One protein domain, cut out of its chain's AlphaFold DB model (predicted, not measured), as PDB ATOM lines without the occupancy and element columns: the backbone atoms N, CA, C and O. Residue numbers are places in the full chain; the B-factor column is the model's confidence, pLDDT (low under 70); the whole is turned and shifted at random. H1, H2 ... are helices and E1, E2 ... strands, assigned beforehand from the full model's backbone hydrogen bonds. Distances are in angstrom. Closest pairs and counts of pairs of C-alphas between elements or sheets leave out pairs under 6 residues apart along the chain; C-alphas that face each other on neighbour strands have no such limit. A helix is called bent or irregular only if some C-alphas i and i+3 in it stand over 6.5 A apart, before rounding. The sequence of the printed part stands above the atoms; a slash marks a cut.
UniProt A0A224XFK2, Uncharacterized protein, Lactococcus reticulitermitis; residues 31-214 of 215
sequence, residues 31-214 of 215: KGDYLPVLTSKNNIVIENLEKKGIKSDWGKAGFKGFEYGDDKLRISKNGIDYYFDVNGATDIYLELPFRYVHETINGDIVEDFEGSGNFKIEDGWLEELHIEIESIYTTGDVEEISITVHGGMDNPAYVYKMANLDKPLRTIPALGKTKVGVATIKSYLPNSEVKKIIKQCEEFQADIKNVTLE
ATOM      1  N   LYS A  31     103.568 270.556 254.927       44.22
ATOM      2  CA  LYS A  31     104.618 270.050 254.054       44.22
ATOM      3  C   LYS A  31     105.828 269.822 254.940       44.22
ATOM      4  O   LYS A  31     106.398 270.780 255.457       44.22
ATOM      5  N   GLY A  32     106.170 268.560 255.172       45.62
ATOM      6  CA  GLY A  32     107.492 268.251 255.676       45.62
ATOM      7  C   GLY A  32     108.468 268.809 254.651       45.62
ATOM      8  O   GLY A  32     108.403 268.419 253.488       45.62
ATOM      9  N   ASP A  33     109.341 269.724 255.063       49.00
ATOM     10  CA  ASP A  33     110.406 270.360 254.263       49.00
ATOM     11  C   ASP A  33     111.487 269.360 253.789       49.00
ATOM     12  O   ASP A  33     112.668 269.671 253.658       49.00
ATOM     13  N   TYR A  34     111.096 268.110 253.577       53.84
ATOM     14  CA  TYR A  34     111.949 266.943 253.585       53.84
ATOM     15  C   TYR A  34     112.355 266.503 252.165       53.84
ATOM     16  O   TYR A  34     113.501 266.121 251.939       53.84
ATOM     17  N   LEU A  35     111.466 266.631 251.176       53.09
ATOM     18  CA  LEU A  35     111.744 266.218 249.796       53.09
ATOM     19  C   LEU A  35     112.032 267.339 248.770       53.09
ATOM     20  O   LEU A  35     112.404 266.988 247.652       53.09
ATOM     21  N   PRO A  36     112.052 268.656 249.080       55.03
ATOM     22  CA  PRO A  36     112.771 269.617 248.227       55.03
ATOM     23  C   PRO A  36     114.260 269.240 248.040       55.03
ATOM     24  O   PRO A  36     114.902 269.615 247.056       55.03
ATOM     25  N   VAL A  37     114.813 268.450 248.972       58.34
ATOM     26  CA  VAL A  37     116.161 267.873 248.895       58.34
ATOM     27  C   VAL A  37     116.225 266.657 247.960       58.34
ATOM     28  O   VAL A  37     117.280 266.413 247.384       58.34
ATOM     29  N   LEU A  38     115.124 265.926 247.729       65.06
ATOM     30  CA  LEU A  38     115.117 264.784 246.800       65.06
ATOM     31  C   LEU A  38     115.493 265.219 245.384       65.06
ATOM     32  O   LEU A  38     116.310 264.569 244.745       65.06
ATOM     33  N   THR A  39     114.937 266.336 244.914       65.12
ATOM     34  CA  THR A  39     115.213 266.841 243.563       65.12
ATOM     35  C   THR A  39     116.654 267.348 243.427       65.12
ATOM     36  O   THR A  39     117.256 267.211 242.368       65.12
ATOM     37  N   SER A  40     117.238 267.903 244.496       67.94
ATOM     38  CA  SER A  40     118.602 268.467 244.479       67.94
ATOM     39  C   SER A  40     119.712 267.473 244.848       67.94
ATOM     40  O   SER A  40     120.862 267.692 244.472       67.94
ATOM     41  N   LYS A  41     119.393 266.377 245.549       70.19
ATOM     42  CA  LYS A  41     120.312 265.287 245.935       70.19
ATOM     43  C   LYS A  41     119.916 263.940 245.314       70.19
ATOM     44  O   LYS A  41     120.231 262.886 245.864       70.19
ATOM     45  N   ASN A  42     119.231 263.972 244.178       71.88
ATOM     46  CA  ASN A  42     118.644 262.807 243.516       71.88
ATOM     47  C   ASN A  42     119.615 261.617 243.361       71.88
ATOM     48  O   ASN A  42     119.279 260.497 243.745       71.88
ATOM     49  N   ASN A  43     120.836 261.871 242.884       77.00
ATOM     50  CA  ASN A  43     121.856 260.845 242.668       77.00
ATOM     51  C   ASN A  43     122.339 260.232 243.990       77.00
ATOM     52  O   ASN A  43     122.507 259.023 244.084       77.00
ATOM     53  N   ILE A  44     122.483 261.045 245.044       80.75
ATOM     54  CA  ILE A  44     122.924 260.583 246.370       80.75
ATOM     55  C   ILE A  44     121.875 259.656 246.992       80.75
ATOM     56  O   ILE A  44     122.231 258.676 247.649       80.75
ATOM     57  N   VAL A  45     120.586 259.952 246.802       81.25
ATOM     58  CA  VAL A  45     119.500 259.096 247.300       81.25
ATOM     59  C   VAL A  45     119.549 257.730 246.624       81.25
ATOM     60  O   VAL A  45     119.587 256.723 247.328       81.25
ATOM     61  N   ILE A  46     119.634 257.691 245.290       84.31
ATOM     62  CA  ILE A  46     119.727 256.435 244.532       84.31
ATOM     63  C   ILE A  46     120.967 255.639 244.944       84.31
ATOM     64  O   ILE A  46     120.832 254.489 245.347       84.31
ATOM     65  N   GLU A  47     122.154 256.249 244.952       84.44
ATOM     66  CA  GLU A  47     123.396 255.556 245.320       84.44
ATOM     67  C   GLU A  47     123.341 254.944 246.731       84.44
ATOM     68  O   GLU A  47     123.886 253.868 246.977       84.44
ATOM     69  N   ASN A  48     122.696 255.613 247.694       83.62
ATOM     70  CA  ASN A  48     122.559 255.075 249.049       83.62
ATOM     71  C   ASN A  48     121.499 253.975 249.156       83.62
ATOM     72  O   ASN A  48     121.698 253.019 249.909       83.62
ATOM     73  N   LEU A  49     120.398 254.080 248.410       85.12
ATOM     74  CA  LEU A  49     119.411 253.004 248.307       85.12
ATOM     75  C   LEU A  49     120.027 251.765 247.635       85.12
ATOM     76  O   LEU A  49     119.878 250.655 248.148       85.12
ATOM     77  N   GLU A  50     120.826 251.948 246.585       86.62
ATOM     78  CA  GLU A  50     121.558 250.869 245.915       86.62
ATOM     79  C   GLU A  50     122.552 250.172 246.854       86.62
ATOM     80  O   GLU A  50     122.615 248.941 246.877       86.62
ATOM     81  N   LYS A  51     123.267 250.919 247.710       86.25
ATOM     82  CA  LYS A  51     124.131 250.334 248.761       86.25
ATOM     83  C   LYS A  51     123.359 249.461 249.755       86.25
ATOM     84  O   LYS A  51     123.943 248.550 250.339       86.25
ATOM     85  N   LYS A  52     122.059 249.713 249.942       82.69
ATOM     86  CA  LYS A  52     121.145 248.885 250.749       82.69
ATOM     87  C   LYS A  52     120.512 247.736 249.948       82.69
ATOM     88  O   LYS A  52     119.697 246.995 250.492       82.69
ATOM     89  N   GLY A  53     120.868 247.574 248.672       83.75
ATOM     90  CA  GLY A  53     120.281 246.579 247.771       83.75
ATOM     91  C   GLY A  53     118.859 246.921 247.318       83.75
ATOM     92  O   GLY A  53     118.117 246.029 246.907       83.75
ATOM     93  N   ILE A  54     118.454 248.190 247.419       85.81
ATOM     94  CA  ILE A  54     117.142 248.673 246.987       85.81
ATOM     95  C   ILE A  54     117.280 249.195 245.556       85.81
ATOM     96  O   ILE A  54     118.079 250.088 245.289       85.81
ATOM     97  N   LYS A  55     116.495 248.635 244.629       88.44
ATOM     98  CA  LYS A  55     116.456 249.092 243.238       88.44
ATOM     99  C   LYS A  55     115.582 250.341 243.134       88.44
ATOM    100  O   LYS A  55     114.395 250.277 243.455       88.44
ATOM    101  N   SER A  56     116.156 251.439 242.649       89.06
ATOM    102  CA  SER A  56     115.454 252.713 242.492       89.06
ATOM    103  C   SER A  56     115.890 253.474 241.245       89.06
ATOM    104  O   SER A  56     117.061 253.418 240.879       89.06
ATOM    105  N   ASP A  57     114.976 254.221 240.636       89.31
ATOM    106  CA  ASP A  57     115.247 255.143 239.531       89.31
ATOM    107  C   ASP A  57     114.289 256.346 239.561       89.31
ATOM    108  O   ASP A  57     113.444 256.462 240.449       89.31
ATOM    109  N   TRP A  58     114.463 257.282 238.629       85.00
ATOM    110  CA  TRP A  58     113.503 258.361 238.401       85.00
ATOM    111  C   TRP A  58     112.645 258.019 237.196       85.00
ATOM    112  O   TRP A  58     113.170 257.670 236.137       85.00
ATOM    113  N   GLY A  59     111.336 258.150 237.356       79.81
ATOM    114  CA  GLY A  59     110.390 257.911 236.281       79.81
ATOM    115  C   GLY A  59     109.031 258.501 236.597       79.81
ATOM    116  O   GLY A  59     108.718 258.838 237.742       79.81
ATOM    117  N   LYS A  60     108.207 258.626 235.565       78.31
ATOM    118  CA  LYS A  60     106.829 259.065 235.732       78.31
ATOM    119  C   LYS A  60     106.015 257.977 236.416       78.31
ATOM    120  O   LYS A  60     106.208 256.785 236.165       78.31
ATOM    121  N   ALA A  61     105.097 258.399 237.279       70.12
ATOM    122  CA  ALA A  61     104.055 257.504 237.755       70.12
ATOM    123  C   ALA A  61     103.132 257.167 236.583       70.12
ATOM    124  O   ALA A  61     102.778 258.032 235.782       70.12
ATOM    125  N   GLY A  62     102.747 255.908 236.462       63.28
ATOM    126  CA  GLY A  62     101.890 255.495 235.371       63.28
ATOM    127  C   GLY A  62     101.786 253.993 235.256       63.28
ATOM    128  O   GLY A  62     102.593 253.256 235.820       63.28
ATOM    129  N   PHE A  63     100.785 253.574 234.497       63.03
ATOM    130  CA  PHE A  63     100.589 252.182 234.130       63.03
ATOM    131  C   PHE A  63     101.286 251.893 232.800       63.03
ATOM    132  O   PHE A  63     101.630 252.819 232.052       63.03
ATOM    133  N   LYS A  64     101.537 250.617 232.485       56.34
ATOM    134  CA  LYS A  64     102.252 250.238 231.251       56.34
ATOM    135  C   LYS A  64     101.591 250.867 230.011       56.34
ATOM    136  O   LYS A  64     100.500 250.482 229.609       56.34
ATOM    137  N   GLY A  65     102.287 251.821 229.387       54.56
ATOM    138  CA  GLY A  65     101.830 252.536 228.187       54.56
ATOM    139  C   GLY A  65     101.190 253.907 228.439       54.56
ATOM    140  O   GLY A  65     100.926 254.623 227.474       54.56
ATOM    141  N   PHE A  66     100.995 254.302 229.698       54.12
ATOM    142  CA  PHE A  66     100.399 255.580 230.078       54.12
ATOM    143  C   PHE A  66     101.124 256.181 231.285       54.12
ATOM    144  O   PHE A  66     100.826 255.901 232.446       54.12
ATOM    145  N   GLU A  67     102.093 257.038 230.983       66.50
ATOM    146  CA  GLU A  67     102.845 257.810 231.967       66.50
ATOM    147  C   GLU A  67     102.171 259.164 232.219       66.50
ATOM    148  O   GLU A  67     101.886 259.911 231.276       66.50
ATOM    149  N   TYR A  68     101.965 259.514 233.488       64.25
ATOM    150  CA  TYR A  68     101.339 260.768 233.894       64.25
ATOM    151  C   TYR A  68     102.224 261.561 234.856       64.25
ATOM    152  O   TYR A  68     102.882 261.021 235.742       64.25
ATOM    153  N   GLY A  69     102.159 262.884 234.718       68.06
ATOM    154  CA  GLY A  69     102.752 263.814 235.673       68.06
ATOM    155  C   GLY A  69     104.272 263.949 235.580       68.06
ATOM    156  O   GLY A  69     104.888 263.675 234.547       68.06
ATOM    157  N   ASP A  70     104.830 264.459 236.676       71.38
ATOM    158  CA  ASP A  70     106.250 264.756 236.833       71.38
ATOM    159  C   ASP A  70     107.049 263.504 237.228       71.38
ATOM    160  O   ASP A  70     106.497 262.529 237.746       71.38
ATOM    161  N   ASP A  71     108.365 263.555 237.011       79.12
ATOM    162  CA  ASP A  71     109.275 262.495 237.439       79.12
ATOM    163  C   ASP A  71     109.266 262.366 238.969       79.12
ATOM    164  O   ASP A  71     109.460 263.336 239.712       79.12
ATOM    165  N   LYS A  72     109.077 261.136 239.437       85.88
ATOM    166  CA  LYS A  72     109.074 260.748 240.848       85.88
ATOM    167  C   LYS A  72     110.194 259.745 241.097       85.88
ATOM    168  O   LYS A  72     110.629 259.041 240.183       85.88
ATOM    169  N   LEU A  73     110.658 259.665 242.342       87.94
ATOM    170  CA  LEU A  73     111.555 258.587 242.743       87.94
ATOM    171  C   LEU A  73     110.730 257.306 242.784       87.94
ATOM    172  O   LEU A  73     109.785 257.212 243.566       87.94
ATOM    173  N   ARG A  74     111.099 256.328 241.967       91.38
ATOM    174  CA  ARG A  74     110.494 255.004 241.946       91.38
ATOM    175  C   ARG A  74     111.400 254.012 242.662       91.38
ATOM    176  O   ARG A  74     112.603 253.967 242.419       91.38
ATOM    177  N   ILE A  75     110.811 253.186 243.517       91.38
ATOM    178  CA  ILE A  75     111.443 252.012 244.120       91.38
ATOM    179  C   ILE A  75     110.650 250.785 243.681       91.38
ATOM    180  O   ILE A  75     109.454 250.709 243.943       91.38
ATOM    181  N   SER A  76     111.313 249.812 243.058       89.69
ATOM    182  CA  SER A  76     110.667 248.582 242.579       89.69
ATOM    183  C   SER A  76     111.051 247.395 243.456       89.69
ATOM    184  O   SER A  76     112.234 247.051 243.568       89.69
ATOM    185  N   LYS A  77     110.065 246.716 244.047       88.00
ATOM    186  CA  LYS A  77     110.294 245.519 244.869       88.00
ATOM    187  C   LYS A  77     109.166 244.510 244.714       88.00
ATOM    188  O   LYS A  77     108.008 244.831 244.928       88.00
ATOM    189  N   ASN A  78     109.519 243.261 244.395       85.44
ATOM    190  CA  ASN A  78     108.578 242.139 244.264       85.44
ATOM    191  C   ASN A  78     107.408 242.399 243.288       85.44
ATOM    192  O   ASN A  78     106.293 241.964 243.548       85.44
ATOM    193  N   GLY A  79     107.659 243.108 242.182       82.19
ATOM    194  CA  GLY A  79     106.612 243.462 241.210       82.19
ATOM    195  C   GLY A  79     105.683 244.594 241.665       82.19
ATOM    196  O   GLY A  79     104.623 244.775 241.080       82.19
ATOM    197  N   ILE A  80     106.071 245.331 242.709       86.94
ATOM    198  CA  ILE A  80     105.372 246.513 243.209       86.94
ATOM    199  C   ILE A  80     106.278 247.723 243.014       86.94
ATOM    200  O   ILE A  80     107.436 247.701 243.447       86.94
ATOM    201  N   ASP A  81     105.730 248.768 242.404       89.31
ATOM    202  CA  ASP A  81     106.413 250.038 242.194       89.31
ATOM    203  C   ASP A  81     105.875 251.084 243.174       89.31
ATOM    204  O   ASP A  81     104.680 251.372 243.210       89.31
ATOM    205  N   TYR A  82     106.773 251.644 243.983       91.31
ATOM    206  CA  TYR A  82     106.496 252.667 244.991       91.31
ATOM    207  C   TYR A  82     107.041 254.011 244.515       91.31
ATOM    208  O   TYR A  82     108.223 254.098 244.178       91.31
ATOM    209  N   TYR A  83     106.223 255.058 244.538       89.81
ATOM    210  CA  TYR A  83     106.577 256.379 244.027       89.81
ATOM    211  C   TYR A  83     106.581 257.445 245.121       89.81
ATOM    212  O   TYR A  83     105.643 257.560 245.918       89.81
ATOM    213  N   PHE A  84     107.627 258.270 245.110       87.25
ATOM    214  CA  PHE A  84     107.857 259.336 246.078       87.25
ATOM    215  C   PHE A  84     108.093 260.679 245.371       87.25
ATOM    216  O   PHE A  84     108.865 260.754 244.410       87.25
ATOM    217  N   ASP A  85     107.443 261.740 245.850       81.56
ATOM    218  CA  ASP A  85     107.527 263.103 245.309       81.56
ATOM    219  C   ASP A  85     108.108 264.095 246.333       81.56
ATOM    220  O   ASP A  85     108.699 263.701 247.326       81.56
ATOM    221  N   VAL A  86     107.936 265.406 246.131       74.19
ATOM    222  CA  VAL A  86     108.399 266.423 247.093       74.19
ATOM    223  C   VAL A  86     107.606 266.483 248.422       74.19
ATOM    224  O   VAL A  86     107.942 267.289 249.295       74.19
ATOM    225  N   ASN A  87     106.582 265.653 248.610       73.81
ATOM    226  CA  ASN A  87     105.735 265.599 249.807       73.81
ATOM    227  C   ASN A  87     105.758 264.237 250.526       73.81
ATOM    228  O   ASN A  87     105.495 264.195 251.728       73.81
ATOM    229  N   GLY A  88     106.145 263.154 249.849       80.69
ATOM    230  CA  GLY A  88     106.417 261.863 250.475       80.69
ATOM    231  C   GLY A  88     106.078 260.720 249.542       80.69
ATOM    232  O   GLY A  88     106.195 260.848 248.326       80.69
ATOM    233  N   ALA A  89     105.656 259.600 250.120       86.62
ATOM    234  CA  ALA A  89     104.972 258.553 249.377       86.62
ATOM    235  C   ALA A  89     103.713 259.115 248.696       86.62
ATOM    236  O   ALA A  89     102.956 259.858 249.317       86.62
ATOM    237  N   THR A  90     103.494 258.749 247.434       86.81
ATOM    238  CA  THR A  90     102.365 259.254 246.633       86.81
ATOM    239  C   THR A  90     101.571 258.135 245.993       86.81
ATOM    240  O   THR A  90     100.368 258.049 246.206       86.81
ATOM    241  N   ASP A  91     102.240 257.244 245.266       88.00
ATOM    242  CA  ASP A  91     101.578 256.192 244.506       88.00
ATOM    243  C   ASP A  91     102.245 254.842 244.722       88.00
ATOM    244  O   ASP A  91     103.464 254.743 244.885       88.00
ATOM    245  N   ILE A  92     101.438 253.791 244.674       88.69
ATOM    246  CA  ILE A  92     101.893 252.408 244.654       88.69
ATOM    247  C   ILE A  92     101.136 251.682 243.548       88.69
ATOM    248  O   ILE A  92      99.904 251.631 243.564       88.69
ATOM    249  N   TYR A  93     101.876 251.106 242.607       87.06
ATOM    250  CA  TYR A  93     101.326 250.333 241.498       87.06
ATOM    251  C   TYR A  93     101.641 248.856 241.695       87.06
ATOM    252  O   TYR A  93     102.778 248.472 241.987       87.06
ATOM    253  N   LEU A  94     100.605 248.036 241.561       84.75
ATOM    254  CA  LEU A  94     100.675 246.590 241.663       84.75
ATOM    255  C   LEU A  94     100.162 245.989 240.363       84.75
ATOM    256  O   LEU A  94      98.983 246.132 240.023       84.75
ATOM    257  N   GLU A  95     101.044 245.275 239.669       71.88
ATOM    258  CA  GLU A  95     100.643 244.490 238.508       71.88
ATOM    259  C   GLU A  95      99.748 243.341 238.987       71.88
ATOM    260  O   GLU A  95     100.154 242.492 239.791       71.88
ATOM    261  N   LEU A  96      98.494 243.334 238.534       64.81
ATOM    262  CA  LEU A  96      97.607 242.214 238.795       64.81
ATOM    263  C   LEU A  96      98.042 241.038 237.915       64.81
ATOM    264  O   LEU A  96      98.356 241.233 236.741       64.81
ATOM    265  N   PRO A  97      98.030 239.792 238.423       55.88
ATOM    266  CA  PRO A  97      98.119 238.651 237.531       55.88
ATOM    267  C   PRO A  97      96.918 238.719 236.584       55.88
ATOM    268  O   PRO A  97      95.779 238.589 237.043       55.88
ATOM    269  N   PHE A  98      97.175 238.942 235.291       47.28
ATOM    270  CA  PHE A  98      96.147 238.956 234.254       47.28
ATOM    271  C   PHE A  98      95.226 237.750 234.443       47.28
ATOM    272  O   PHE A  98      95.644 236.596 234.322       47.28
ATOM    273  N   ARG A  99      93.960 238.011 234.762       41.38
ATOM    274  CA  ARG A  99      92.903 237.019 234.604       41.38
ATOM    275  C   ARG A  99      92.116 237.427 233.381       41.38
ATOM    276  O   ARG A  99      91.337 238.371 233.445       41.38
ATOM    277  N   TYR A 100      92.312 236.691 232.290       39.56
ATOM    278  CA  TYR A 100      91.307 236.637 231.239       39.56
ATOM    279  C   TYR A 100      90.010 236.165 231.893       39.56
ATOM    280  O   TYR A 100      89.888 235.011 232.314       39.56
ATOM    281  N   VAL A 101      89.054 237.076 232.049       39.28
ATOM    282  CA  VAL A 101      87.676 236.674 232.297       39.28
ATOM    283  C   VAL A 101      87.161 236.251 230.932       39.28
ATOM    284  O   VAL A 101      86.841 237.090 230.099       39.28
ATOM    285  N   HIS A 102      87.187 234.946 230.667       37.25
ATOM    286  CA  HIS A 102      86.617 234.408 229.439       37.25
ATOM    287  C   HIS A 102      85.129 234.754 229.394       37.25
ATOM    288  O   HIS A 102      84.353 234.330 230.254       37.25
ATOM    289  N   GLU A 103      84.735 235.528 228.388       39.69
ATOM    290  CA  GLU A 103      83.330 235.751 228.090       39.69
ATOM    291  C   GLU A 103      82.756 234.437 227.552       39.69
ATOM    292  O   GLU A 103      83.314 233.815 226.645       39.69
ATOM    293  N   THR A 104      81.664 233.970 228.156       38.94
ATOM    294  CA  THR A 104      80.930 232.807 227.657       38.94
ATOM    295  C   THR A 104      79.734 233.318 226.869       38.94
ATOM    296  O   THR A 104      78.748 233.771 227.452       38.94
ATOM    297  N   ILE A 105      79.796 233.250 225.540       42.59
ATOM    298  CA  ILE A 105      78.648 233.569 224.683       42.59
ATOM    299  C   ILE A 105      77.979 232.244 224.331       42.59
ATOM    300  O   ILE A 105      78.558 231.413 223.642       42.59
ATOM    301  N   ASN A 106      76.761 232.017 224.833       44.44
ATOM    302  CA  ASN A 106      75.994 230.784 224.596       44.44
ATOM    303  C   ASN A 106      76.727 229.466 224.946       44.44
ATOM    304  O   ASN A 106      76.379 228.418 224.411       44.44
ATOM    305  N   GLY A 107      77.693 229.495 225.871       45.12
ATOM    306  CA  GLY A 107      78.438 228.304 226.304       45.12
ATOM    307  C   GLY A 107      79.799 228.103 225.631       45.12
ATOM    308  O   GLY A 107      80.532 227.222 226.071       45.12
ATOM    309  N   ASP A 108      80.167 228.946 224.663       38.38
ATOM    310  CA  ASP A 108      81.477 228.907 224.010       38.38
ATOM    311  C   ASP A 108      82.406 230.005 224.554       38.38
ATOM    312  O   ASP A 108      81.981 231.139 224.800       38.38
ATOM    313  N   ILE A 109      83.678 229.648 224.753       43.25
ATOM    314  CA  ILE A 109      84.755 230.570 225.134       43.25
ATOM    315  C   ILE A 109      85.254 231.271 223.864       43.25
ATOM    316  O   ILE A 109      85.688 230.599 222.928       43.25
ATOM    317  N   VAL A 110      85.221 232.605 223.837       45.53
ATOM    318  CA  VAL A 110      85.791 233.413 222.742       45.53
ATOM    319  C   VAL A 110      87.096 234.047 223.231       45.53
ATOM    320  O   VAL A 110      87.084 234.791 224.209       45.53
ATOM    321  N   GLU A 111      88.226 233.714 222.597       41.12
ATOM    322  CA  GLU A 111      89.569 234.138 223.045       41.12
ATOM    323  C   GLU A 111      90.097 235.414 222.361       41.12
ATOM    324  O   GLU A 111      90.991 236.051 222.909       41.12
ATOM    325  N   ASP A 112      89.497 235.862 221.253       41.78
ATOM    326  CA  ASP A 112      89.987 237.008 220.475       41.78
ATOM    327  C   ASP A 112      88.868 238.020 220.188       41.78
ATOM    328  O   ASP A 112      87.810 237.652 219.677       41.78
ATOM    329  N   PHE A 113      89.104 239.310 220.452       36.56
ATOM    330  CA  PHE A 113      88.213 240.376 219.980       36.56
ATOM    331  C   PHE A 113      88.981 241.558 219.368       36.56
ATOM    332  O   PHE A 113      89.387 242.491 220.056       36.56
ATOM    333  N   GLU A 114      89.098 241.555 218.036       38.16
ATOM    334  CA  GLU A 114      89.170 242.766 217.210       38.16
ATOM    335  C   GLU A 114      87.771 243.012 216.621       38.16
ATOM    336  O   GLU A 114      87.347 242.321 215.696       38.16
ATOM    337  N   GLY A 115      87.012 243.982 217.142       32.06
ATOM    338  CA  GLY A 115      85.745 244.354 216.503       32.06
ATOM    339  C   GLY A 115      84.783 245.174 217.353       32.06
ATOM    340  O   GLY A 115      84.345 244.756 218.419       32.06
ATOM    341  N   SER A 116      84.392 246.333 216.825       38.78
ATOM    342  CA  SER A 116      83.370 247.231 217.362       38.78
ATOM    343  C   SER A 116      81.968 246.602 217.297       38.78
ATOM    344  O   SER A 116      81.303 246.640 216.259       38.78
ATOM    345  N   GLY A 117      81.504 246.059 218.416       27.61
ATOM    346  CA  GLY A 117      80.122 245.648 218.655       27.61
ATOM    347  C   GLY A 117      79.650 246.168 220.013       27.61
ATOM    348  O   GLY A 117      80.454 246.464 220.892       27.61
ATOM    349  N   ASN A 118      78.342 246.349 220.191       33.78
ATOM    350  CA  ASN A 118      77.785 246.741 221.487       33.78
ATOM    351  C   ASN A 118      77.762 245.514 222.415       33.78
ATOM    352  O   ASN A 118      76.822 244.723 222.355       33.78
ATOM    353  N   PHE A 119      78.792 245.363 223.252       28.59
ATOM    354  CA  PHE A 119      78.941 244.248 224.194       28.59
ATOM    355  C   PHE A 119      78.394 244.582 225.579       28.59
ATOM    356  O   PHE A 119      78.528 245.699 226.087       28.59
ATOM    357  N   LYS A 120      77.781 243.578 226.207       33.41
ATOM    358  CA  LYS A 120      77.376 243.617 227.608       33.41
ATOM    359  C   LYS A 120      78.518 243.026 228.435       33.41
ATOM    360  O   LYS A 120      78.450 241.886 228.861       33.41
ATOM    361  N   ILE A 121      79.554 243.834 228.640       38.00
ATOM    362  CA  ILE A 121      80.648 243.535 229.567       38.00
ATOM    363  C   ILE A 121      80.031 243.457 230.969       38.00
ATOM    364  O   ILE A 121      79.621 244.485 231.514       38.00
ATOM    365  N   GLU A 122      79.880 242.252 231.526       41.22
ATOM    366  CA  GLU A 122      79.438 242.109 232.918       41.22
ATOM    367  C   GLU A 122      80.566 242.361 233.925       41.22
ATOM    368  O   GLU A 122      80.245 242.781 235.026       41.22
ATOM    369  N   ASP A 123      81.843 242.301 233.530       44.97
ATOM    370  CA  ASP A 123      82.979 242.813 234.311       44.97
ATOM    371  C   ASP A 123      84.144 243.186 233.370       44.97
ATOM    372  O   ASP A 123      84.457 242.448 232.440       44.97
ATOM    373  N   GLY A 124      84.729 244.376 233.553       43.81
ATOM    374  CA  GLY A 124      85.785 244.920 232.686       43.81
ATOM    375  C   GLY A 124      87.136 244.211 232.821       43.81
ATOM    376  O   GLY A 124      87.366 243.463 233.769       43.81
ATOM    377  N   TRP A 125      88.045 244.482 231.882       49.56
ATOM    378  CA  TRP A 125      89.453 244.085 231.970       49.56
ATOM    379  C   TRP A 125      90.056 244.706 233.230       49.56
ATOM    380  O   TRP A 125      89.945 245.908 233.406       49.56
ATOM    381  N   LEU A 126      90.636 243.919 234.136       53.84
ATOM    382  CA  LEU A 126      91.368 244.455 235.289       53.84
ATOM    383  C   LEU A 126      92.851 244.355 234.953       53.84
ATOM    384  O   LEU A 126      93.391 243.250 234.894       53.84
ATOM    385  N   GLU A 127      93.478 245.492 234.688       58.91
ATOM    386  CA  GLU A 127      94.863 245.559 234.227       58.91
ATOM    387  C   GLU A 127      95.812 245.770 235.411       58.91
ATOM    388  O   GLU A 127      96.801 245.054 235.544       58.91
ATOM    389  N   GLU A 128      95.482 246.678 236.336       69.62
ATOM    390  CA  GLU A 128      96.367 247.019 237.457       69.62
ATOM    391  C   GLU A 128      95.597 247.446 238.718       69.62
ATOM    392  O   GLU A 128      94.471 247.946 238.663       69.62
ATOM    393  N   LEU A 129      96.225 247.267 239.882       76.62
ATOM    394  CA  LEU A 129      95.794 247.862 241.146       76.62
ATOM    395  C   LEU A 129      96.666 249.078 241.448       76.62
ATOM    396  O   LEU A 129      97.893 248.982 241.474       76.62
ATOM    397  N   HIS A 130      96.029 250.199 241.755       84.25
ATOM    398  CA  HIS A 130      96.699 251.432 242.148       84.25
ATOM    399  C   HIS A 130      96.250 251.836 243.547       84.25
ATOM    400  O   HIS A 130      95.057 251.848 243.860       84.25
ATOM    401  N   ILE A 131      97.226 252.141 244.397       83.50
ATOM    402  CA  ILE A 131      97.010 252.740 245.706       83.50
ATOM    403  C   ILE A 131      97.600 254.148 245.670       83.50
ATOM    404  O   ILE A 131      98.806 254.310 245.499       83.50
ATOM    405  N   GLU A 132      96.758 255.151 245.865       86.19
ATOM    406  CA  GLU A 132      97.171 256.539 246.048       86.19
ATOM    407  C   GLU A 132      97.201 256.864 247.547       86.19
ATOM    408  O   GLU A 132      96.291 256.506 248.302       86.19
ATOM    409  N   ILE A 133      98.267 257.522 247.993       82.88
ATOM    410  CA  ILE A 133      98.431 257.979 249.370       82.88
ATOM    411  C   ILE A 133      97.786 259.359 249.504       82.88
ATOM    412  O   ILE A 133      98.290 260.356 248.999       82.88
ATOM    413  N   GLU A 134      96.665 259.415 250.217       82.56
ATOM    414  CA  GLU A 134      95.839 260.621 250.342       82.56
ATOM    415  C   GLU A 134      96.291 261.511 251.508       82.56
ATOM    416  O   GLU A 134      96.212 262.740 251.445       82.56
ATOM    417  N   SER A 135      96.752 260.892 252.601       77.31
ATOM    418  CA  SER A 135      97.218 261.594 253.799       77.31
ATOM    419  C   SER A 135      98.306 260.806 254.520       77.31
ATOM    420  O   SER A 135      98.234 259.581 254.635       77.31
ATOM    421  N   ILE A 136      99.286 261.529 255.061       76.94
ATOM    422  CA  ILE A 136     100.391 261.008 255.870       76.94
ATOM    423  C   ILE A 136     100.488 261.867 257.138       76.94
ATOM    424  O   ILE A 136     100.452 263.099 257.072       76.94
ATOM    425  N   TYR A 137     100.640 261.230 258.297       71.19
ATOM    426  CA  TYR A 137     100.947 261.903 259.553       71.19
ATOM    427  C   TYR A 137     102.335 262.556 259.520       71.19
ATOM    428  O   TYR A 137     103.230 262.171 258.772       71.19
ATOM    429  N   THR A 138     102.573 263.515 260.415       66.88
ATOM    430  CA  THR A 138     103.891 264.163 260.550       66.88
ATOM    431  C   THR A 138     105.008 263.185 260.927       66.88
ATOM    432  O   THR A 138     106.172 263.431 260.613       66.88
ATOM    433  N   THR A 139     104.665 262.056 261.553       71.69
ATOM    434  CA  THR A 139     105.575 260.938 261.844       71.69
ATOM    435  C   THR A 139     106.065 260.229 260.580       71.69
ATOM    436  O   THR A 139     107.143 259.638 260.586       71.69
ATOM    437  N   GLY A 140     105.344 260.361 259.465       75.31
ATOM    438  CA  GLY A 140     105.588 259.635 258.223       75.31
ATOM    439  C   GLY A 140     104.710 258.399 258.043       75.31
ATOM    440  O   GLY A 140     104.852 257.746 257.012       75.31
ATOM    441  N   ASP A 141     103.823 258.107 258.996       83.31
ATOM    442  CA  ASP A 141     102.866 257.004 258.898       83.31
ATOM    443  C   ASP A 141     101.700 257.397 257.981       83.31
ATOM    444  O   ASP A 141     101.200 258.524 258.046       83.31
ATOM    445  N   VAL A 142     101.239 256.477 257.142       85.88
ATOM    446  CA  VAL A 142     100.122 256.710 256.224       85.88
ATOM    447  C   VAL A 142      98.803 256.709 256.999       85.88
ATOM    448  O   VAL A 142      98.483 255.781 257.745       85.88
ATOM    449  N   GLU A 143      97.997 257.750 256.800       89.75
ATOM    450  CA  GLU A 143      96.701 257.912 257.460       89.75
ATOM    451  C   GLU A 143      95.544 257.457 256.566       89.75
ATOM    452  O   GLU A 143      94.684 256.680 257.003       89.75
ATOM    453  N   GLU A 144      95.514 257.940 255.323       91.88
ATOM    454  CA  GLU A 144      94.456 257.657 254.352       91.88
ATOM    455  C   GLU A 144      95.050 257.188 253.026       91.88
ATOM    456  O   GLU A 144      96.073 257.702 252.570       91.88
ATOM    457  N   ILE A 145      94.369 256.231 252.401       89.81
ATOM    458  CA  ILE A 145      94.709 255.713 251.077       89.81
ATOM    459  C   ILE A 145      93.464 255.652 250.205       89.81
ATOM    460  O   ILE A 145      92.375 255.358 250.704       89.81
ATOM    461  N   SER A 146      93.631 255.856 248.909       89.38
ATOM    462  CA  SER A 146      92.642 255.535 247.889       89.38
ATOM    463  C   SER A 146      93.089 254.293 247.134       89.38
ATOM    464  O   SER A 146      94.254 254.179 246.773       89.38
ATOM    465  N   ILE A 147      92.187 253.336 246.926       88.00
ATOM    466  CA  ILE A 147      92.454 252.139 246.125       88.00
ATOM    467  C   ILE A 147      91.570 252.182 244.885       88.00
ATOM    468  O   ILE A 147      90.340 252.242 244.996       88.00
ATOM    469  N   THR A 148      92.214 252.085 243.730       80.94
ATOM    470  CA  THR A 148      91.598 252.071 242.406       80.94
ATOM    471  C   THR A 148      92.013 250.792 241.689       80.94
ATOM    472  O   THR A 148      93.159 250.356 241.793       80.94
ATOM    473  N   VAL A 149      91.086 250.172 240.960       73.50
ATOM    474  CA  VAL A 149      91.432 249.099 240.017       73.50
ATOM    475  C   VAL A 149      91.322 249.674 238.624       73.50
ATOM    476  O   VAL A 149      90.238 250.114 238.243       73.50
ATOM    477  N   HIS A 150      92.426 249.694 237.889       69.12
ATOM    478  CA  HIS A 150      92.457 250.217 236.534       69.12
ATOM    479  C   HIS A 150      91.981 249.164 235.542       69.12
ATOM    480  O   HIS A 150      92.533 248.067 235.475       69.12
ATOM    481  N   GLY A 151      90.924 249.506 234.805       56.97
ATOM    482  CA  GLY A 151      90.318 248.650 233.789       56.97
ATOM    483  C   GLY A 151      89.741 249.392 232.584       56.97
ATOM    484  O   GLY A 151      88.757 248.956 231.984       56.97
ATOM    485  N   GLY A 152      90.298 250.569 232.284       56.25
ATOM    486  CA  GLY A 152      89.807 251.496 231.262       56.25
ATOM    487  C   GLY A 152      89.790 252.953 231.737       56.25
ATOM    488  O   GLY A 152      90.375 253.284 232.766       56.25
ATOM    489  N   MET A 153      89.106 253.832 230.991       53.53
ATOM    490  CA  MET A 153      89.169 255.296 231.172       53.53
ATOM    491  C   MET A 153      88.522 255.844 232.457       53.53
ATOM    492  O   MET A 153      88.830 256.969 232.828       53.53
ATOM    493  N   ASP A 154      87.660 255.088 233.141       61.59
ATOM    494  CA  ASP A 154      86.904 255.587 234.296       61.59
ATOM    495  C   ASP A 154      86.748 254.506 235.373       61.59
ATOM    496  O   ASP A 154      85.884 253.628 235.264       61.59
ATOM    497  N   ASN A 155      87.551 254.591 236.438       70.38
ATOM    498  CA  ASN A 155      87.565 253.595 237.510       70.38
ATOM    499  C   ASN A 155      87.151 254.208 238.854       70.38
ATOM    500  O   ASN A 155      87.596 255.308 239.188       70.38
ATOM    501  N   PRO A 156      86.283 253.535 239.634       75.50
ATOM    502  CA  PRO A 156      85.915 254.030 240.948       75.50
ATOM    503  C   PRO A 156      87.110 253.924 241.897       75.50
ATOM    504  O   PRO A 156      87.790 252.896 241.938       75.50
ATOM    505  N   ALA A 157      87.306 254.961 242.704       83.88
ATOM    506  CA  ALA A 157      88.300 254.976 243.769       83.88
ATOM    507  C   ALA A 157      87.611 254.794 245.124       83.88
ATOM    508  O   ALA A 157      86.542 255.361 245.390       83.88
ATOM    509  N   TYR A 158      88.219 254.015 246.008       87.56
ATOM    510  CA  TYR A 158      87.704 253.774 247.350       87.56
ATOM    511  C   TYR A 158      88.704 254.270 248.376       87.56
ATOM    512  O   TYR A 158      89.798 253.723 248.482       87.56
ATOM    513  N   VAL A 159      88.307 255.274 249.154       90.06
ATOM    514  CA  VAL A 159      89.192 255.880 250.145       90.06
ATOM    515  C   VAL A 159      88.965 255.247 251.505       90.06
ATOM    516  O   VAL A 159      87.827 255.160 251.976       90.06
ATOM    517  N   TYR A 160      90.045 254.847 252.159       92.31
ATOM    518  CA  TYR A 160      90.060 254.195 253.459       92.31
ATOM    519  C   TYR A 160      90.946 254.956 254.437       92.31
ATOM    520  O   TYR A 160      91.932 255.579 254.053       92.31
ATOM    521  N   LYS A 161      90.629 254.825 255.729       94.50
ATOM    522  CA  LYS A 161      91.582 255.133 256.799       94.50
ATOM    523  C   LYS A 161      92.396 253.886 257.099       94.50
ATOM    524  O   LYS A 161      91.809 252.817 257.264       94.50
ATOM    525  N   MET A 162      93.705 254.011 257.294       93.31
ATOM    526  CA  MET A 162      94.558 252.864 257.636       93.31
ATOM    527  C   MET A 162      94.126 252.162 258.932       93.31
ATOM    528  O   MET A 162      94.210 250.936 259.045       93.31
ATOM    529  N   ALA A 163      93.559 252.918 259.878       92.62
ATOM    530  CA  ALA A 163      92.974 252.377 261.104       92.62
ATOM    531  C   ALA A 163      91.727 251.494 260.867       92.62
ATOM    532  O   ALA A 163      91.392 250.674 261.720       92.62
ATOM    533  N   ASN A 164      91.031 251.644 259.732       93.38
ATOM    534  CA  ASN A 164      89.836 250.877 259.384       93.38
ATOM    535  C   ASN A 164      89.728 250.647 257.864       93.38
ATOM    536  O   ASN A 164      89.103 251.424 257.141       93.38
ATOM    537  N   LEU A 165      90.285 249.525 257.406       92.69
ATOM    538  CA  LEU A 165      90.204 249.070 256.012       92.69
ATOM    539  C   LEU A 165      88.949 248.218 255.730       92.69
ATOM    540  O   LEU A 165      88.737 247.736 254.616       92.69
ATOM    541  N   ASP A 166      88.097 247.964 256.727       90.25
ATOM    542  CA  ASP A 166      86.925 247.106 256.531       90.25
ATOM    543  C   ASP A 166      85.822 247.811 255.746       90.25
ATOM    544  O   ASP A 166      85.087 247.155 255.000       90.25
ATOM    545  N   LYS A 167      85.752 249.139 255.825       88.62
ATOM    546  CA  LYS A 167      84.763 249.941 255.109       88.62
ATOM    547  C   LYS A 167      85.395 251.229 254.572       88.62
ATOM    548  O   LYS A 167      86.076 251.904 255.343       88.62
ATOM    549  N   PRO A 168      85.139 251.604 253.306       89.44
ATOM    550  CA  PRO A 168      85.617 252.875 252.783       89.44
ATOM    551  C   PRO A 168      84.967 254.044 253.531       89.44
ATOM    552  O   PRO A 168      83.780 254.009 253.872       89.44
ATOM    553  N   LEU A 169      85.756 255.089 253.761       90.31
ATOM    554  CA  LEU A 169      85.301 256.380 254.264       90.31
ATOM    555  C   LEU A 169      84.424 257.081 253.219       90.31
ATOM    556  O   LEU A 169      83.385 257.647 253.557       90.31
ATOM    557  N   ARG A 170      84.857 257.033 251.955       89.56
ATOM    558  CA  ARG A 170      84.159 257.607 250.802       89.56
ATOM    559  C   ARG A 170      84.470 256.809 249.537       89.56
ATOM    560  O   ARG A 170      85.496 256.138 249.453       89.56
ATOM    561  N   THR A 171      83.582 256.921 248.557       84.94
ATOM    562  CA  THR A 171      83.771 256.378 247.209       84.94
ATOM    563  C   THR A 171      83.795 257.537 246.228       84.94
ATOM    564  O   THR A 171      82.899 258.383 246.254       84.94
ATOM    565  N   ILE A 172      84.813 257.566 245.377       81.81
ATOM    566  CA  ILE A 172      84.914 258.469 244.239       81.81
ATOM    567  C   ILE A 172      84.325 257.708 243.046       81.81
ATOM    568  O   ILE A 172      84.887 256.686 242.647       81.81
ATOM    569  N   PRO A 173      83.152 258.113 242.532       72.06
ATOM    570  CA  PRO A 173      82.505 257.386 241.452       72.06
ATOM    571  C   PRO A 173      83.299 257.527 240.149       72.06
ATOM    572  O   PRO A 173      83.778 258.612 239.828       72.06
ATOM    573  N   ALA A 174      83.366 256.443 239.376       69.06
ATOM    574  CA  ALA A 174      83.741 256.510 237.968       69.06
ATOM    575  C   ALA A 174      82.702 257.323 237.179       69.06
ATOM    576  O   ALA A 174      81.505 257.259 237.477       69.06
ATOM    577  N   LEU A 175      83.137 258.046 236.142       60.59
ATOM    578  CA  LEU A 175      82.220 258.657 235.170       60.59
ATOM    579  C   LEU A 175      81.570 257.594 234.258       60.59
ATOM    580  O   LEU A 175      80.496 257.823 233.699       60.59
ATOM    581  N   GLY A 176      82.190 256.412 234.162       55.31
ATOM    582  CA  GLY A 176      81.730 255.251 233.403       55.31
ATOM    583  C   GLY A 176      80.818 254.287 234.176       55.31
ATOM    584  O   GLY A 176      80.559 254.419 235.368       55.31
ATOM    585  N   LYS A 177      80.314 253.265 233.469       48.69
ATOM    586  CA  LYS A 177      79.414 252.226 234.017       48.69
ATOM    587  C   LYS A 177      80.135 251.111 234.789       48.69
ATOM    588  O   LYS A 177      79.470 250.167 235.215       48.69
ATOM    589  N   THR A 178      81.454 251.184 234.950       52.62
ATOM    590  CA  THR A 178      82.260 250.128 235.572       52.62
ATOM    591  C   THR A 178      81.888 249.969 237.047       52.62
ATOM    592  O   THR A 178      82.020 250.899 237.842       52.62
ATOM    593  N   LYS A 179      81.404 248.781 237.426       55.12
ATOM    594  CA  LYS A 179      80.972 248.456 238.793       55.12
ATOM    595  C   LYS A 179      81.964 247.528 239.494       55.12
ATOM    596  O   LYS A 179      81.567 246.495 240.023       55.12
ATOM    597  N   VAL A 180      83.246 247.891 239.554       62.69
ATOM    598  CA  VAL A 180      84.174 247.157 240.430       62.69
ATOM    599  C   VAL A 180      83.819 247.484 241.877       62.69
ATOM    600  O   VAL A 180      84.019 248.609 242.332       62.69
ATOM    601  N   GLY A 181      83.240 246.520 242.589       66.06
ATOM    602  CA  GLY A 181      82.835 246.678 243.984       66.06
ATOM    603  C   GLY A 181      83.984 246.480 244.978       66.06
ATOM    604  O   GLY A 181      84.995 245.846 244.683       66.06
ATOM    605  N   VAL A 182      83.778 246.938 246.219       71.75
ATOM    606  CA  VAL A 182      84.711 246.733 247.351       71.75
ATOM    607  C   VAL A 182      85.068 245.254 247.553       71.75
ATOM    608  O   VAL A 182      86.201 244.934 247.901       71.75
ATOM    609  N   ALA A 183      84.115 244.342 247.335       69.19
ATOM    610  CA  ALA A 183      84.346 242.903 247.464       69.19
ATOM    611  C   ALA A 183      85.369 242.387 246.440       69.19
ATOM    612  O   ALA A 183      86.259 241.618 246.801       69.19
ATOM    613  N   THR A 184      85.283 242.861 245.195       72.94
ATOM    614  CA  THR A 184      86.221 242.525 244.122       72.94
ATOM    615  C   THR A 184      87.623 243.005 244.478       72.94
ATOM    616  O   THR A 184      88.546 242.195 244.496       72.94
ATOM    617  N   ILE A 185      87.775 244.267 244.896       74.31
ATOM    618  CA  ILE A 185      89.068 244.817 245.346       74.31
ATOM    619  C   ILE A 185      89.670 243.957 246.451       74.31
ATOM    620  O   ILE A 185      90.816 243.532 246.345       74.31
ATOM    621  N   LYS A 186      88.888 243.637 247.485       76.75
ATOM    622  CA  LYS A 186      89.365 242.837 248.620       76.75
ATOM    623  C   LYS A 186      89.717 241.395 248.262       76.75
ATOM    624  O   LYS A 186      90.473 240.774 249.003       76.75
ATOM    625  N   SER A 187      89.179 240.862 247.164       76.25
ATOM    626  CA  SER A 187      89.548 239.530 246.673       76.25
ATOM    627  C   SER A 187      90.953 239.501 246.062       76.25
ATOM    628  O   SER A 187      91.640 238.491 246.183       76.25
ATOM    629  N   TYR A 188      91.395 240.619 245.475       74.81
ATOM    630  CA  TYR A 188      92.747 240.783 244.937       74.81
ATOM    631  C   TYR A 188      93.724 241.320 245.982       74.81
ATOM    632  O   TYR A 188      94.864 240.874 246.061       74.81
ATOM    633  N   LEU A 189      93.265 242.264 246.801       81.88
ATOM    634  CA  LEU A 189      94.079 242.997 247.755       81.88
ATOM    635  C   LEU A 189      93.423 242.971 249.142       81.88
ATOM    636  O   LEU A 189      92.768 243.933 249.556       81.88
ATOM    637  N   PRO A 190      93.550 241.853 249.879       87.50
ATOM    638  CA  PRO A 190      92.984 241.747 251.213       87.50
ATOM    639  C   PRO A 190      93.648 242.751 252.164       87.50
ATOM    640  O   PRO A 190      94.822 243.091 252.021       87.50
ATOM    641  N   ASN A 191      92.922 243.170 253.203       91.75
ATOM    642  CA  ASN A 191      93.374 244.188 254.163       91.75
ATOM    643  C   ASN A 191      94.751 243.887 254.786       91.75
ATOM    644  O   ASN A 191      95.506 244.805 255.100       91.75
ATOM    645  N   SER A 192      95.088 242.610 254.984       92.38
ATOM    646  CA  SER A 192      96.408 242.200 255.476       92.38
ATOM    647  C   SER A 192      97.532 242.532 254.500       92.38
ATOM    648  O   SER A 192      98.624 242.876 254.937       92.38
ATOM    649  N   GLU A 193      97.271 242.420 253.200       91.31
ATOM    650  CA  GLU A 193      98.253 242.702 252.158       91.31
ATOM    651  C   GLU A 193      98.421 244.207 251.968       91.31
ATOM    652  O   GLU A 193      99.550 244.686 251.998       91.31
ATOM    653  N   VAL A 194      97.314 244.966 251.959       91.25
ATOM    654  CA  VAL A 194      97.346 246.443 252.005       91.25
ATOM    655  C   VAL A 194      98.256 246.924 253.137       91.25
ATOM    656  O   VAL A 194      99.170 247.709 252.913       91.25
ATOM    657  N   LYS A 195      98.070 246.406 254.360       93.62
ATOM    658  CA  LYS A 195      98.887 246.802 255.519       93.62
ATOM    659  C   LYS A 195     100.377 246.501 255.341       93.62
ATOM    660  O   LYS A 195     101.196 247.298 255.785       93.62
ATOM    661  N   LYS A 196     100.743 245.375 254.722       94.25
ATOM    662  CA  LYS A 196     102.156 245.045 254.465       94.25
ATOM    663  C   LYS A 196     102.775 245.987 253.439       94.25
ATOM    664  O   LYS A 196     103.887 246.453 253.660       94.25
ATOM    665  N   ILE A 197     102.056 246.256 252.351       93.62
ATOM    666  CA  ILE A 197     102.499 247.142 251.269       93.62
ATOM    667  C   ILE A 197     102.707 248.557 251.806       93.62
ATOM    668  O   ILE A 197     103.766 249.145 251.610       93.62
ATOM    669  N   ILE A 198     101.736 249.071 252.563       94.25
ATOM    670  CA  ILE A 198     101.834 250.399 253.173       94.25
ATOM    671  C   ILE A 198     102.984 250.466 254.175       94.25
ATOM    672  O   ILE A 198     103.787 251.389 254.104       94.25
ATOM    673  N   LYS A 199     103.154 249.447 255.025       95.06
ATOM    674  CA  LYS A 199     104.294 249.400 255.948       95.06
ATOM    675  C   LYS A 199     105.642 249.413 255.215       95.06
ATOM    676  O   LYS A 199     106.567 250.098 255.635       95.06
ATOM    677  N   GLN A 200     105.760 248.683 254.107       93.81
ATOM    678  CA  GLN A 200     106.968 248.714 253.277       93.81
ATOM    679  C   GLN A 200     107.202 250.101 252.659       93.81
ATOM    680  O   GLN A 200     108.340 250.560 252.594       93.81
ATOM    681  N   CYS A 201     106.137 250.786 252.245       92.88
ATOM    682  CA  CYS A 201     106.214 252.159 251.759       92.88
ATOM    683  C   CYS A 201     106.704 253.132 252.851       92.88
ATOM    684  O   CYS A 201     107.586 253.953 252.594       92.88
ATOM    685  N   GLU A 202     106.205 252.996 254.082       91.06
ATOM    686  CA  GLU A 202     106.651 253.774 255.249       91.06
ATOM    687  C   GLU A 202     108.133 253.519 255.580       91.06
ATOM    688  O   GLU A 202     108.881 254.463 255.844       91.06
ATOM    689  N   GLU A 203     108.584 252.261 255.506       91.88
ATOM    690  CA  GLU A 203     109.993 251.879 255.687       91.88
ATOM    691  C   GLU A 203     110.895 252.537 254.631       91.88
ATOM    692  O   GLU A 203     111.912 253.140 254.976       91.88
ATOM    693  N   PHE A 204     110.494 252.515 253.355       90.38
ATOM    694  CA  PHE A 204     111.224 253.216 252.296       90.38
ATOM    695  C   PHE A 204     111.246 254.726 252.505       90.38
ATOM    696  O   PHE A 204     112.292 255.354 252.336       90.38
ATOM    697  N   GLN A 205     110.129 255.316 252.926       87.75
ATOM    698  CA  GLN A 205     110.085 256.733 253.256       87.75
ATOM    699  C   GLN A 205     111.067 257.072 254.387       87.75
ATOM    700  O   GLN A 205     111.747 258.097 254.316       87.75
ATOM    701  N   ALA A 206     111.177 256.223 255.411       86.25
ATOM    702  CA  ALA A 206     112.152 256.388 256.486       86.25
ATOM    703  C   ALA A 206     113.603 256.238 255.989       86.25
ATOM    704  O   ALA A 206     114.475 257.017 256.377       86.25
ATOM    705  N   ASP A 207     113.869 255.285 255.095       85.50
ATOM    706  CA  ASP A 207     115.193 255.093 254.499       85.50
ATOM    707  C   ASP A 207     115.631 256.286 253.656       85.50
ATOM    708  O   ASP A 207     116.760 256.761 253.812       85.50
ATOM    709  N   ILE A 208     114.732 256.795 252.813       83.69
ATOM    710  CA  ILE A 208     114.949 258.025 252.056       83.69
ATOM    711  C   ILE A 208     115.239 259.158 253.053       83.69
ATOM    712  O   ILE A 208     116.233 259.869 252.877       83.69
ATOM    713  N   LYS A 209     114.438 259.264 254.133       79.94
ATOM    714  CA  LYS A 209     114.599 260.254 255.217       79.94
ATOM    715  C   LYS A 209     115.982 260.311 255.816       79.94
ATOM    716  O   LYS A 209     116.551 261.396 255.932       79.94
ATOM    717  N   ASN A 210     116.539 259.162 256.142       80.06
ATOM    718  CA  ASN A 210     117.864 259.111 256.736       80.06
ATOM    719  C   ASN A 210     118.941 259.620 255.765       80.06
ATOM    720  O   ASN A 210     119.788 260.412 256.166       80.06
ATOM    721  N   VAL A 211     118.853 259.273 254.478       73.31
ATOM    722  CA  VAL A 211     119.866 259.661 253.481       73.31
ATOM    723  C   VAL A 211     119.915 261.169 253.236       73.31
ATOM    724  O   VAL A 211     120.992 261.741 253.084       73.31
ATOM    725  N   THR A 212     118.772 261.851 253.162       68.62
ATOM    726  CA  THR A 212     118.794 263.289 252.833       68.62
ATOM    727  C   THR A 212     119.153 264.174 254.032       68.62
ATOM    728  O   THR A 212     119.663 265.283 253.821       68.62
ATOM    729  N   LEU A 213     118.917 263.683 255.258       67.38
ATOM    730  CA  LEU A 213     119.242 264.352 256.523       67.38
ATOM    731  C   LEU A 213     120.697 264.145 256.970       67.38
ATOM    732  O   LEU A 213     121.181 264.928 257.792       67.38
ATOM    733  N   GLU A 214     121.398 263.142 256.437       60.50
ATOM    734  CA  GLU A 214     122.847 263.004 256.597       60.50
ATOM    735  C   GLU A 214     123.550 264.247 256.004       60.50
ATOM    736  O   GLU A 214     123.360 264.615 254.836       60.50
TER     737      GLU A 214
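What this domain is: This is residues 31 to 214 of the 215 residues of an uncharacterized protein of Lactococcus reticulitermitis (UniProt A0A224XFK2). One long sheet of eight strands is curled round a long helix, H4, and its first two strands, E1 and E2, bend sharply and fold back to stand partly face to face with E4 to E8, with E3 as the hinge. H1 and H2 sit at one end of the body, by the last residues of H4, while from the other end the unnamed stretch of residues 96 to 127 reaches out as a long arm, with residues 113 to 119 standing free. The printed part has 184 residues with four named helices and eight named strands, in the order H1 H2 E1 E2 E3 E4 E5 E6 E7 E8 H3 H4. The sheet runs E1 to E8 in chain order, antiparallel throughout, and the class is mixed, helices and strands. The whole is compact, with a radius of gyration of the C-alphas of 18.6 A, yet elongated in outline, spanning 65 by 34 by 26 A.

How they stand to each other: Helix H1, residues 36 to 40, only grazes the sheet, with its residues 38 to 39. It is close to but not clearly touching helix H2, residues 42 to 51, the closest C-alphas being those of Leu 38 and Val 45, 7.2 A apart. H2 is over strand E1, residues 56 to 63, and the closest C-alphas, of Ile 46 and Ser 56, are 6.0 A apart. On the local plane H2 stands at 59 degrees to E1, slantwise to the strands but only just short of across. E1 bends by 77 degrees at residue 59, and strand E2, residues 66 to 77, by 117 degrees at residue 70. From E1 to E8 the strands form a meander, each the antiparallel neighbour of the one before, and each neighbour pair is a hairpin. N 57 of E1 and O 74 of E2 are within hydrogen-bond range at 3.0 A. With strand E3, residues 80 to 84, E2 has N 75 and O 82 at 2.8 A. Strand E4, residues 89 to 95, follows with N 83 and O 91 at 2.8 A, and strand E5, residues 128 to 136, with N 92 and O 131 at 2.8 A. Strand E6, residues 142 to 150, has O 146 at 2.8 A from N 132; strand E7, residues 157 to 161, has O 158 at 2.9 A from N 147; strand E8, residues 170 to 172, has O 170 at 3.0 A from N 159. It is a folded sheet, bent back on itself: E1 and E2 face E4 to E8, with 22 pairs of C-alphas within 11 A. Helix H3, residues 182 to 188, is over E6, and only just not over E5, at a height over the sheet of 9.6 A; it runs across the strands, at 84 degrees to E6 on the local plane. The sheet curls round helix H4, residues 191 to 213; the closest C-alphas of E4 and H4, of Ala 89 and Gln 205, are 6.7 A apart. H4 touches H2 with residues 207 to 212 alone, at a steep tilt of 65 degrees, opposite ways, closest at the C-alphas of Val 45 and Val 211, 6.2 A. H3 and H4 lie on the same face and meet only through their link. Every O i to N i+4 pair is within range in H2, H3 and H4; H1 has 0 of 1, and 1 of 2 O i to N i+3 pairs.

Where its parts are: H1 begins at C-alpha 36, (112.771, 269.617, 248.227). H2 is 14.6 A long, E1 17.1 A, E2 20.4 A, E4 18.3 A, E5 23.5 A and E6 22.1 A. H4 is 32.9 A long and ends at C-alpha 213, (119.242, 264.352, 256.523).

The domain as a whole: The C-alphas of Asn 106 and Glu 214, 65.2 A apart, are the two farthest apart. The printed part has no cut. The link E4 to E5, 32 residues, is long. Mean pLDDT of the printed part is 72.1; 69 residues are under 70, among them 31 to 40, 62 to 69 and 96 to 128.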